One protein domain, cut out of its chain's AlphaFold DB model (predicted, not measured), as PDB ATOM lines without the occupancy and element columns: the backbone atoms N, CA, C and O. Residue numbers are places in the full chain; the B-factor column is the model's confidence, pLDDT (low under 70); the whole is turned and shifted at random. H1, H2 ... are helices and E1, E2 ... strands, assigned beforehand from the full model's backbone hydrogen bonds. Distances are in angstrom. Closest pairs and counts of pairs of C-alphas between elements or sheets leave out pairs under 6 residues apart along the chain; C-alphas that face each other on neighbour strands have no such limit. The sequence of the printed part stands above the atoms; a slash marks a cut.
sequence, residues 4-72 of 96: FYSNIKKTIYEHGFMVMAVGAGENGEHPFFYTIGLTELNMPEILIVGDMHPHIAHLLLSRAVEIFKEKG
ATOM      1  N   PHE A   4      19.646 -15.427  -6.313       86.56
ATOM      2  CA  PHE A   4      20.779 -15.496  -5.397       86.56
ATOM      3  C   PHE A   4      20.687 -16.693  -4.440       86.56
ATOM      4  O   PHE A   4      21.628 -17.477  -4.336       86.56
ATOM      5  N   TYR A   5      19.531 -16.895  -3.798       87.12
ATOM      6  CA  TYR A   5      19.342 -18.019  -2.876       87.12
ATOM      7  C   TYR A   5      19.366 -19.366  -3.597       87.12
ATOM      8  O   TYR A   5      19.879 -20.340  -3.051       87.12
ATOM      9  N   SER A   6      18.831 -19.430  -4.818       91.31
ATOM     10  CA  SER A   6      18.884 -20.651  -5.627       91.31
ATOM     11  C   SER A   6      20.324 -21.029  -5.976       91.31
ATOM     12  O   SER A   6      20.677 -22.203  -5.889       91.31
ATOM     13  N   ASN A   7      21.168 -20.045  -6.298       91.25
ATOM     14  CA  ASN A   7      22.583 -20.277  -6.583       91.25
ATOM     15  C   ASN A   7      23.342 -20.759  -5.344       91.25
ATOM     16  O   ASN A   7      24.050 -21.754  -5.440       91.25
ATOM     17  N   ILE A   8      23.131 -20.134  -4.179       90.44
ATOM     18  CA  ILE A   8      23.752 -20.582  -2.921       90.44
ATOM     19  C   ILE A   8      23.387 -22.038  -2.631       90.44
ATOM     20  O   ILE A   8      24.266 -22.859  -2.385       90.44
ATOM     21  N   LYS A   9      22.094 -22.381  -2.704       90.19
ATOM     22  CA  LYS A   9      21.639 -23.755  -2.460       90.19
ATOM     23  C   LYS A   9      22.274 -24.747  -3.426       90.19
ATOM     24  O   LYS A   9      22.700 -25.812  -2.994       90.19
ATOM     25  N   LYS A  10      22.353 -24.397  -4.712       93.38
ATOM     26  CA  LYS A  10      22.994 -25.237  -5.725       93.38
ATOM     27  C   LYS A  10      24.478 -25.454  -5.412       93.38
ATOM     28  O   LYS A  10      24.919 -26.594  -5.395       93.38
ATOM     29  N   THR A  11      25.221 -24.395  -5.092       92.00
ATOM     30  CA  THR A  11      26.644 -24.487  -4.734       92.00
ATOM     31  C   THR A  11      26.864 -25.351  -3.494       92.00
ATOM     32  O   THR A  11      27.738 -26.213  -3.506       92.00
ATOM     33  N   ILE A  12      26.057 -25.172  -2.445       92.94
ATOM     34  CA  ILE A  12      26.142 -25.997  -1.229       92.94
ATOM     35  C   ILE A  12      25.825 -27.459  -1.547       92.94
ATOM     36  O   ILE A  12      26.528 -28.347  -1.081       92.94
ATOM     37  N   TYR A  13      24.818 -27.725  -2.378       91.81
ATOM     38  CA  TYR A  13      24.482 -29.086  -2.793       91.81
ATOM     39  C   TYR A  13      25.614 -29.755  -3.594       91.81
ATOM     40  O   TYR A  13      25.901 -30.930  -3.391       91.81
ATOM     41  N   GLU A  14      26.274 -29.013  -4.486       92.75
ATOM     42  CA  GLU A  14      27.332 -29.542  -5.358       92.75
ATOM     43  C   GLU A  14      28.689 -29.685  -4.650       92.75
ATOM     44  O   GLU A  14      29.448 -30.605  -4.954       92.75
ATOM     45  N   HIS A  15      29.008 -28.797  -3.704       90.31
ATOM     46  CA  HIS A  15      30.346 -28.696  -3.102       90.31
ATOM     47  C   HIS A  15      30.373 -28.913  -1.581       90.31
ATOM     48  O   HIS A  15      31.441 -28.935  -0.971       90.31
ATOM     49  N   GLY A  16      29.209 -29.073  -0.952       92.50
ATOM     50  CA  GLY A  16      29.031 -29.240   0.490       92.50
ATOM     51  C   GLY A  16      28.955 -27.925   1.268       92.50
ATOM     52  O   GLY A  16      28.273 -27.864   2.283       92.50
ATOM     53  N   PHE A  17      29.623 -26.865   0.809       94.50
ATOM     54  CA  PHE A  17      29.565 -25.539   1.426       94.50
ATOM     55  C   PHE A  17      29.941 -24.439   0.426       94.50
ATOM     56  O   PHE A  17      30.447 -24.706  -0.663       94.50
ATOM     57  N   MET A  18      29.707 -23.189   0.812       94.50
ATOM     58  CA  MET A  18      30.093 -21.996   0.062       94.50
ATOM     59  C   MET A  18      30.853 -21.022   0.966       94.50
ATOM     60  O   MET A  18      30.556 -20.924   2.152       94.50
ATOM     61  N   VAL A  19      31.809 -20.278   0.402       93.88
ATOM     62  CA  VAL A  19      32.468 -19.149   1.077       93.88
ATOM     63  C   VAL A  19      31.812 -17.843   0.642       93.88
ATOM     64  O   VAL A  19      31.681 -17.571  -0.550       93.88
ATOM     65  N   MET A  20      31.440 -17.021   1.616       93.38
ATOM     66  CA  MET A  20      30.885 -15.689   1.427       93.38
ATOM     67  C   MET A  20      31.848 -14.634   1.960       93.38
ATOM     68  O   MET A  20      32.551 -14.857   2.943       93.38
ATOM     69  N   ALA A  21      31.860 -13.474   1.309       92.88
ATOM     70  CA  ALA A  21      32.659 -12.322   1.700       92.88
ATOM     71  C   ALA A  21      31.741 -11.151   2.050       92.88
ATOM     72  O   ALA A  21      30.780 -10.874   1.329       92.88
ATOM     73  N   VAL A  22      32.067 -10.448   3.128       91.31
ATOM     74  CA  VAL A  22      31.426  -9.195   3.523       91.31
ATOM     75  C   VAL A  22      32.504  -8.125   3.558       91.31
ATOM     76  O   VAL A  22      33.534  -8.285   4.215       91.31
ATOM     77  N   GLY A  23      32.288  -7.061   2.785       88.88
ATOM     78  CA  GLY A  23      33.186  -5.911   2.759       88.88
ATOM     79  C   GLY A  23      33.191  -5.156   4.087       88.88
ATOM     80  O   GLY A  23      32.352  -5.389   4.953       88.88
ATOM     81  N   ALA A  24      34.136  -4.230   4.235       88.50
ATOM     82  CA  ALA A  24      34.167  -3.338   5.385       88.50
ATOM     83  C   ALA A  24      32.883  -2.492   5.448       88.50
ATOM     84  O   ALA A  24      32.457  -1.932   4.435       88.50
ATOM     85  N   GLY A  25      32.287  -2.395   6.636       82.75
ATOM     86  CA  GLY A  25      31.144  -1.523   6.895       82.75
ATOM     87  C   GLY A  25      31.546  -0.049   7.027       82.75
ATOM     88  O   GLY A  25      32.716   0.289   7.220       82.75
ATOM     89  N   GLU A  26      30.560   0.848   6.978       84.06
ATOM     90  CA  GLU A  26      30.772   2.306   7.044       84.06
ATOM     91  C   GLU A  26      31.371   2.776   8.383       84.06
ATOM     92  O   GLU A  26      32.056   3.795   8.442       84.06
ATOM     93  N   ASN A  27      31.185   1.993   9.450       86.25
ATOM     94  CA  ASN A  27      31.624   2.317  10.809       86.25
ATOM     95  C   ASN A  27      33.006   1.745  11.169       86.25
ATOM     96  O   ASN A  27      33.319   1.561  12.344       86.25
ATOM     97  N   GLY A  28      33.844   1.450  10.171       80.19
ATOM     98  CA  GLY A  28      35.179   0.887  10.398       80.19
ATOM     99  C   GLY A  28      35.167  -0.595  10.782       80.19
ATOM    100  O   GLY A  28      36.137  -1.087  11.356       80.19
ATOM    101  N   GLU A  29      34.081  -1.304  10.469       85.88
ATOM    102  CA  GLU A  29      33.995  -2.753  10.629       85.88
ATOM    103  C   GLU A  29      35.001  -3.438   9.702       85.88
ATOM    104  O   GLU A  29      35.151  -3.069   8.534       85.88
ATOM    105  N   HIS A  30      35.702  -4.444  10.222       87.38
ATOM    106  CA  HIS A  30      36.637  -5.210   9.409       87.38
ATOM    107  C   HIS A  30      35.881  -6.090   8.409       87.38
ATOM    108  O   HIS A  30      34.882  -6.708   8.786       87.38
ATOM    109  N   PRO A  31      36.371  -6.205   7.161       91.12
ATOM    110  CA  PRO A  31      35.838  -7.195   6.242       91.12
ATOM    111  C   PRO A  31      36.029  -8.593   6.834       91.12
ATOM    112  O   PRO A  31      36.973  -8.849   7.594       91.12
ATOM    113  N   PHE A  32      35.127  -9.503   6.490       93.62
ATOM    114  CA  PHE A  32      35.201 -10.879   6.950       93.62
ATOM    115  C   PHE A  32      34.710 -11.855   5.890       93.62
ATOM    116  O   PHE A  32      33.952 -11.520   4.978       93.62
ATOM    117  N   PHE A  33      35.163 -13.092   6.038       95.81
ATOM    118  CA  PHE A  33      34.800 -14.216   5.196       95.81
ATOM    119  C   PHE A  33      34.222 -15.308   6.075       95.81
ATOM    120  O   PHE A  33      34.716 -15.531   7.179       95.81
ATOM    121  N   TYR A  34      33.190 -15.990   5.600       95.38
ATOM    122  CA  TYR A  34      32.552 -17.052   6.365       95.38
ATOM    123  C   TYR A  34      32.040 -18.162   5.459       95.38
ATOM    124  O   TYR A  34      31.814 -17.954   4.265       95.38
ATOM    125  N   THR A  35      31.887 -19.352   6.023       95.81
ATOM    126  CA  THR A  35      31.282 -20.492   5.335       95.81
ATOM    127  C   THR A  35      29.767 -20.515   5.522       95.81
ATOM    128  O   THR A  35      29.235 -19.986   6.497       95.81
ATOM    129  N   ILE A  36      29.071 -21.121   4.561       95.12
ATOM    130  CA  ILE A  36      27.653 -21.475   4.649       95.12
ATOM    131  C   ILE A  36      27.494 -22.922   4.185       95.12
ATOM    132  O   ILE A  36      27.933 -23.261   3.085       95.12
ATOM    133  N   GLY A  37      26.812 -23.744   4.983       94.12
ATOM    134  CA  GLY A  37      26.429 -25.117   4.643       94.12
ATOM    135  C   GLY A  37      27.218 -26.188   5.391       94.12
ATOM    136  O   GLY A  37      26.876 -27.363   5.296       94.12
ATOM    137  N   LEU A  38      28.226 -25.815   6.186       92.50
ATOM    138  CA  LEU A  38      28.991 -26.782   6.978       92.50
ATOM    139  C   LEU A  38      28.132 -27.463   8.047       92.50
ATOM    140  O   LEU A  38      28.386 -28.621   8.389       92.50
ATOM    141  N   THR A  39      27.078 -26.795   8.519       90.69
ATOM    142  CA  THR A  39      26.138 -27.364   9.493       90.69
ATOM    143  C   THR A  39      25.421 -28.607   8.969       90.69
ATOM    144  O   THR A  39      25.190 -29.534   9.740       90.69
ATOM    145  N   GLU A  40      25.139 -28.682   7.661       88.62
ATOM    146  CA  GLU A  40      24.551 -29.873   7.015       88.62
ATOM    147  C   GLU A  40      25.504 -31.082   7.055       88.62
ATOM    148  O   GLU A  40      25.091 -32.231   6.909       88.62
ATOM    149  N   LEU A  41      26.794 -30.831   7.289       85.94
ATOM    150  CA  LEU A  41      27.842 -31.836   7.438       85.94
ATOM    151  C   LEU A  41      28.228 -32.074   8.909       85.94
ATOM    152  O   LEU A  41      29.265 -32.682   9.168       85.94
ATOM    153  N   ASN A  42      27.420 -31.607   9.870       88.56
ATOM    154  CA  ASN A  42      27.713 -31.637  11.312       88.56
ATOM    155  C   ASN A  42      29.034 -30.939  11.687       88.56
ATOM    156  O   ASN A  42      29.716 -31.338  12.631       88.56
ATOM    157  N   MET A  43      29.406 -29.899  10.939       88.44
ATOM    158  CA  MET A  43      30.578 -29.071  11.210       88.44
ATOM    159  C   MET A  43      30.146 -27.645  11.583       88.44
ATOM    160  O   MET A  43      29.114 -27.170  11.106       88.44
ATOM    161  N   PRO A  44      30.911 -26.936  12.429       91.00
ATOM    162  CA  PRO A  44      30.641 -25.536  12.722       91.00
ATOM    163  C   PRO A  44      30.929 -24.668  11.497       91.00
ATOM    164  O   PRO A  44      31.852 -24.948  10.729       91.00
ATOM    165  N   GLU A  45      30.184 -23.574  11.348       93.12
ATOM    166  CA  GLU A  45      30.571 -22.535  10.397       93.12
ATOM    167  C   GLU A  45      31.859 -21.848  10.860       93.12
ATOM    168  O   GLU A  45      32.081 -21.623  12.053       93.12
ATOM    169  N   ILE A  46      32.717 -21.516   9.902       92.88
ATOM    170  CA  ILE A  46      34.030 -20.932  10.145       92.88
ATOM    171  C   ILE A  46      34.012 -19.503   9.626       92.88
ATOM    172  O   ILE A  46      33.546 -19.239   8.518       92.88
ATOM    173  N   LEU A  47      34.548 -18.581  10.422       93.56
ATOM    174  CA  LEU A  47      34.635 -17.166  10.095       93.56
ATOM    175  C   LEU A  47      36.071 -16.670  10.266       93.56
ATOM    176  O   LEU A  47      36.746 -16.992  11.243       93.56
ATOM    177  N   ILE A  48      36.528 -15.865   9.310       91.62
ATOM    178  CA  ILE A  48      37.824 -15.192   9.329       91.62
ATOM    179  C   ILE A  48      37.578 -13.690   9.222       91.62
ATOM    180  O   ILE A  48      37.006 -13.221   8.240       91.62
ATOM    181  N   VAL A  49      38.040 -12.936  10.220       90.88
ATOM    182  CA  VAL A  49      38.000 -11.467  10.222       90.88
ATOM    183  C   VAL A  49      39.345 -10.928   9.759       90.88
ATOM    184  O   VAL A  49      40.388 -11.324  10.281       90.88
ATOM    185  N   GLY A  50      39.327  -9.990   8.819       87.88
ATOM    186  CA  GLY A  50      40.521  -9.281   8.390       87.88
ATOM    187  C   GLY A  50      40.498  -8.919   6.916       87.88
ATOM    188  O   GLY A  50      39.803  -9.532   6.106       87.88
ATOM    189  N   ASP A  51      41.303  -7.917   6.575       86.75
ATOM    190  CA  ASP A  51      41.513  -7.512   5.192       86.75
ATOM    191  C   ASP A  51      42.437  -8.515   4.496       86.75
ATOM    192  O   ASP A  51      43.631  -8.608   4.792       86.75
ATOM    193  N   MET A  52      41.858  -9.324   3.614       89.31
ATOM    194  CA  MET A  52      42.593 -10.296   2.820       89.31
ATOM    195  C   MET A  52      41.958 -10.491   1.455       89.31
ATOM    196  O   MET A  52      40.753 -10.335   1.260       89.31
ATOM    197  N   HIS A  53      42.791 -10.893   0.503       90.00
ATOM    198  CA  HIS A  53      42.322 -11.228  -0.829       90.00
ATOM    199  C   HIS A  53      41.366 -12.442  -0.773       90.00
ATOM    200  O   HIS A  53      41.717 -13.438  -0.130       90.00
ATOM    201  N   PRO A  54      40.217 -12.437  -1.483       88.00
ATOM    202  CA  PRO A  54      39.219 -13.512  -1.411       88.00
ATOM    203  C   PRO A  54      39.771 -14.915  -1.684       88.00
ATOM    204  O   PRO A  54      39.369 -15.885  -1.048       88.00
ATOM    205  N   HIS A  55      40.744 -15.025  -2.591       90.56
ATOM    206  CA  HIS A  55      41.426 -16.291  -2.866       90.56
ATOM    207  C   HIS A  55      42.147 -16.863  -1.630       90.56
ATOM    208  O   HIS A  55      42.101 -18.065  -1.391       90.56
ATOM    209  N   ILE A  56      42.778 -16.006  -0.821       93.19
ATOM    210  CA  ILE A  56      43.477 -16.423   0.400       93.19
ATOM    211  C   ILE A  56      42.470 -16.862   1.462       93.19
ATOM    212  O   ILE A  56      42.650 -17.919   2.062       93.19
ATOM    213  N   ALA A  57      41.385 -16.103   1.644       92.06
ATOM    214  CA  ALA A  57      40.308 -16.482   2.554       92.06
ATOM    215  C   ALA A  57      39.717 -17.849   2.196       92.06
ATOM    216  O   ALA A  57      39.544 -18.695   3.069       92.06
ATOM    217  N   HIS A  58      39.474 -18.090   0.905       91.56
ATOM    218  CA  HIS A  58      39.000 -19.378   0.418       91.56
ATOM    219  C   HIS A  58      39.974 -20.508   0.773       91.56
ATOM    220  O   HIS A  58      39.556 -21.499   1.360       91.56
ATOM    221  N   LEU A  59      41.272 -20.360   0.477       94.06
ATOM    222  CA  LEU A  59      42.280 -21.376   0.812       94.06
ATOM    223  C   LEU A  59      42.331 -21.678   2.316       94.06
ATOM    224  O   LEU A  59      42.387 -22.845   2.705       94.06
ATOM    225  N   LEU A  60      42.289 -20.644   3.161       94.31
ATOM    226  CA  LEU A  60      42.308 -20.799   4.616       94.31
ATOM    227  C   LEU A  60      41.057 -21.516   5.131       94.31
ATOM    228  O   LEU A  60      41.180 -22.442   5.930       94.31
ATOM    229  N   LEU A  61      39.872 -21.123   4.657       93.88
ATOM    230  CA  LEU A  61      38.606 -21.745   5.048       93.88
ATOM    231  C   LEU A  61      38.527 -23.197   4.572       93.88
ATOM    232  O   LEU A  61      38.229 -24.076   5.374       93.88
ATOM    233  N   SER A  62      38.868 -23.476   3.310       92.75
ATOM    234  CA  SER A  62      38.925 -24.844   2.785       92.75
ATOM    235  C   SER A  62      39.866 -25.717   3.613       92.75
ATOM    236  O   SER A  62      39.485 -26.814   4.021       92.75
ATOM    237  N   ARG A  63      41.064 -25.214   3.940       93.50
ATOM    238  CA  ARG A  63      42.012 -25.976   4.754       93.50
ATOM    239  C   ARG A  63      41.520 -26.171   6.187       93.50
ATOM    240  O   ARG A  63      41.719 -27.242   6.750       93.50
ATOM    241  N   ALA A  64      40.868 -25.174   6.783       91.25
ATOM    242  CA  ALA A  64      40.289 -25.300   8.118       91.25
ATOM    243  C   ALA A  64      39.201 -26.387   8.164       91.25
ATOM    244  O   ALA A  64      39.192 -27.197   9.090       91.25
ATOM    245  N   VAL A  65      38.354 -26.466   7.131       91.56
ATOM    246  CA  VAL A  65      37.350 -27.532   6.977       91.56
ATOM    247  C   VAL A  65      38.010 -28.907   6.875       91.56
ATOM    248  O   VAL A  65      37.577 -29.840   7.543       91.56
ATOM    249  N   GLU A  66      39.069 -29.057   6.076       92.06
ATOM    250  CA  GLU A  66      39.807 -30.325   5.978       92.06
ATOM    251  C   GLU A  66      40.400 -30.753   7.322       92.06
ATOM    252  O   GLU A  66      40.224 -31.896   7.735       92.06
ATOM    253  N   ILE A  67      41.046 -29.832   8.041       90.12
ATOM    254  CA  ILE A  67      41.622 -30.132   9.356       90.12
ATOM    255  C   ILE A  67      40.519 -30.543  10.339       90.12
ATOM    256  O   ILE A  67      40.716 -31.485  11.105       90.12
ATOM    257  N   PHE A  68      39.361 -29.875  10.308       89.31
ATOM    258  CA  PHE A  68      38.216 -30.249  11.137       89.31
ATOM    259  C   PHE A  68      37.708 -31.657  10.795       89.31
ATOM    260  O   PHE A  68      37.443 -32.446  11.696       89.31
ATOM    261  N   LYS A  69      37.636 -32.023   9.509       88.50
ATOM    262  CA  LYS A  69      37.275 -33.388   9.086       88.50
ATOM    263  C   LYS A  69      38.281 -34.434   9.566       88.50
ATOM    264  O   LYS A  69      37.883 -35.515   9.984       88.50
ATOM    265  N   GLU A  70      39.573 -34.124   9.495       90.44
ATOM    266  CA  GLU A  70      40.653 -35.040   9.877       90.44
ATOM    267  C   GLU A  70      40.751 -35.241  11.397       90.44
ATOM    268  O   GLU A  70      41.042 -36.342  11.860       90.44
ATOM    269  N   LYS A  71      40.565 -34.171  12.179       87.50
ATOM    270  CA  LYS A  71      40.908 -34.142  13.613       87.50
ATOM    271  C   LYS A  71      39.712 -33.951  14.538       87.50
ATOM    272  O   LYS A  71      39.872 -34.070  15.751       87.50
ATOM    273  N   GLY A  72      38.539 -33.662  13.987       83.75
ATOM    274  CA  GLY A  72      37.369 -33.252  14.747       83.75
ATOM    275  C   GLY A  72      37.546 -31.867  15.366       83.75
ATOM    276  O   GLY A  72      38.233 -30.992  14.831       83.75
TER     277      GLY A  72
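This is residues 4 to 72 of the 96 residues of an uncharacterized protein of Vibrio maritimus (UniProt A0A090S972). A small sheet of three antiparallel strands has one long helix, H3, running slantwise over one face, while helix H1 only grazes the sheet near E1 and the short H2 lies beyond the end of E2. At the opposite end of the sheet, the loop of the E1 and E2 hairpin, residues 23 to 31, reaches past the strands and makes one end of the longest axis. The printed part has 69 residues, with three named helices and three named strands in the order H1 E1 E2 H2 E3 H3; the sheet's order is E1 - E2 - E3. The class is mixed, helices and strands, and the whole is only just compact, close to loose, with a radius of gyration of the C-alphas of 12.7 A and spans of 35 by 31 by 18 A.

H1, residues 4 to 15, only grazes the sheet, with its residues 8 to 12; its closest C-alphas to E1, residues 18 to 22, are those of Ile 12 and Met 18, 5.8 A apart. E1 and E2, residues 32 to 36, form a hairpin, antiparallel at 151 degrees, with N 20 and O 34 at 2.8 A and N 34 and O 20 at 3.0 A, both within hydrogen-bond range. H2, residues 38 to 41, is not on the sheet and is apart from H1. E3, residues 47 to 49, is antiparallel to E2 at 173 degrees, with N 48 and O 33 within hydrogen-bond range at 2.8 A. E1 and E3 are edge strands. H3, residues 54 to 71, is on the sheet at a height of 7.9 A, forming two layers, a helix on one face of a sheet. H3 lies over E2, its line at 50 degrees to that of E2 on the local plane; the closest C-alphas of the two are those of Phe 33 and Ala 57, 6.5 A apart. H3 is apart from H1 and only just apart from H2, with closest C-alphas at 8.4 A. In H1 and H3 every O i to N i+4 pair is within hydrogen-bond range; H2 is too short for such a pair.

H1 begins at C-alpha 4 (20.779, -15.496, -5.397) and measures 16.5 A from first to last C-alpha. E1 measures 13.3 A and E2 13.2 A, and E2 ends at C-alpha 36 (27.653, -21.475, 4.649). H2 has four residues and E3 three. H3 measures 25.6 A and ends at C-alpha 71 (40.908, -34.142, 13.613).

The two C-alphas farthest apart are those of Glu 26 and Glu 70, at 38.7 A. The printed part has no cut. No link is long; that from E1 to E2, with 9 residues, is short, and the others are tight. The mean pLDDT of the printed part is 90.7, and no printed residue is under 70.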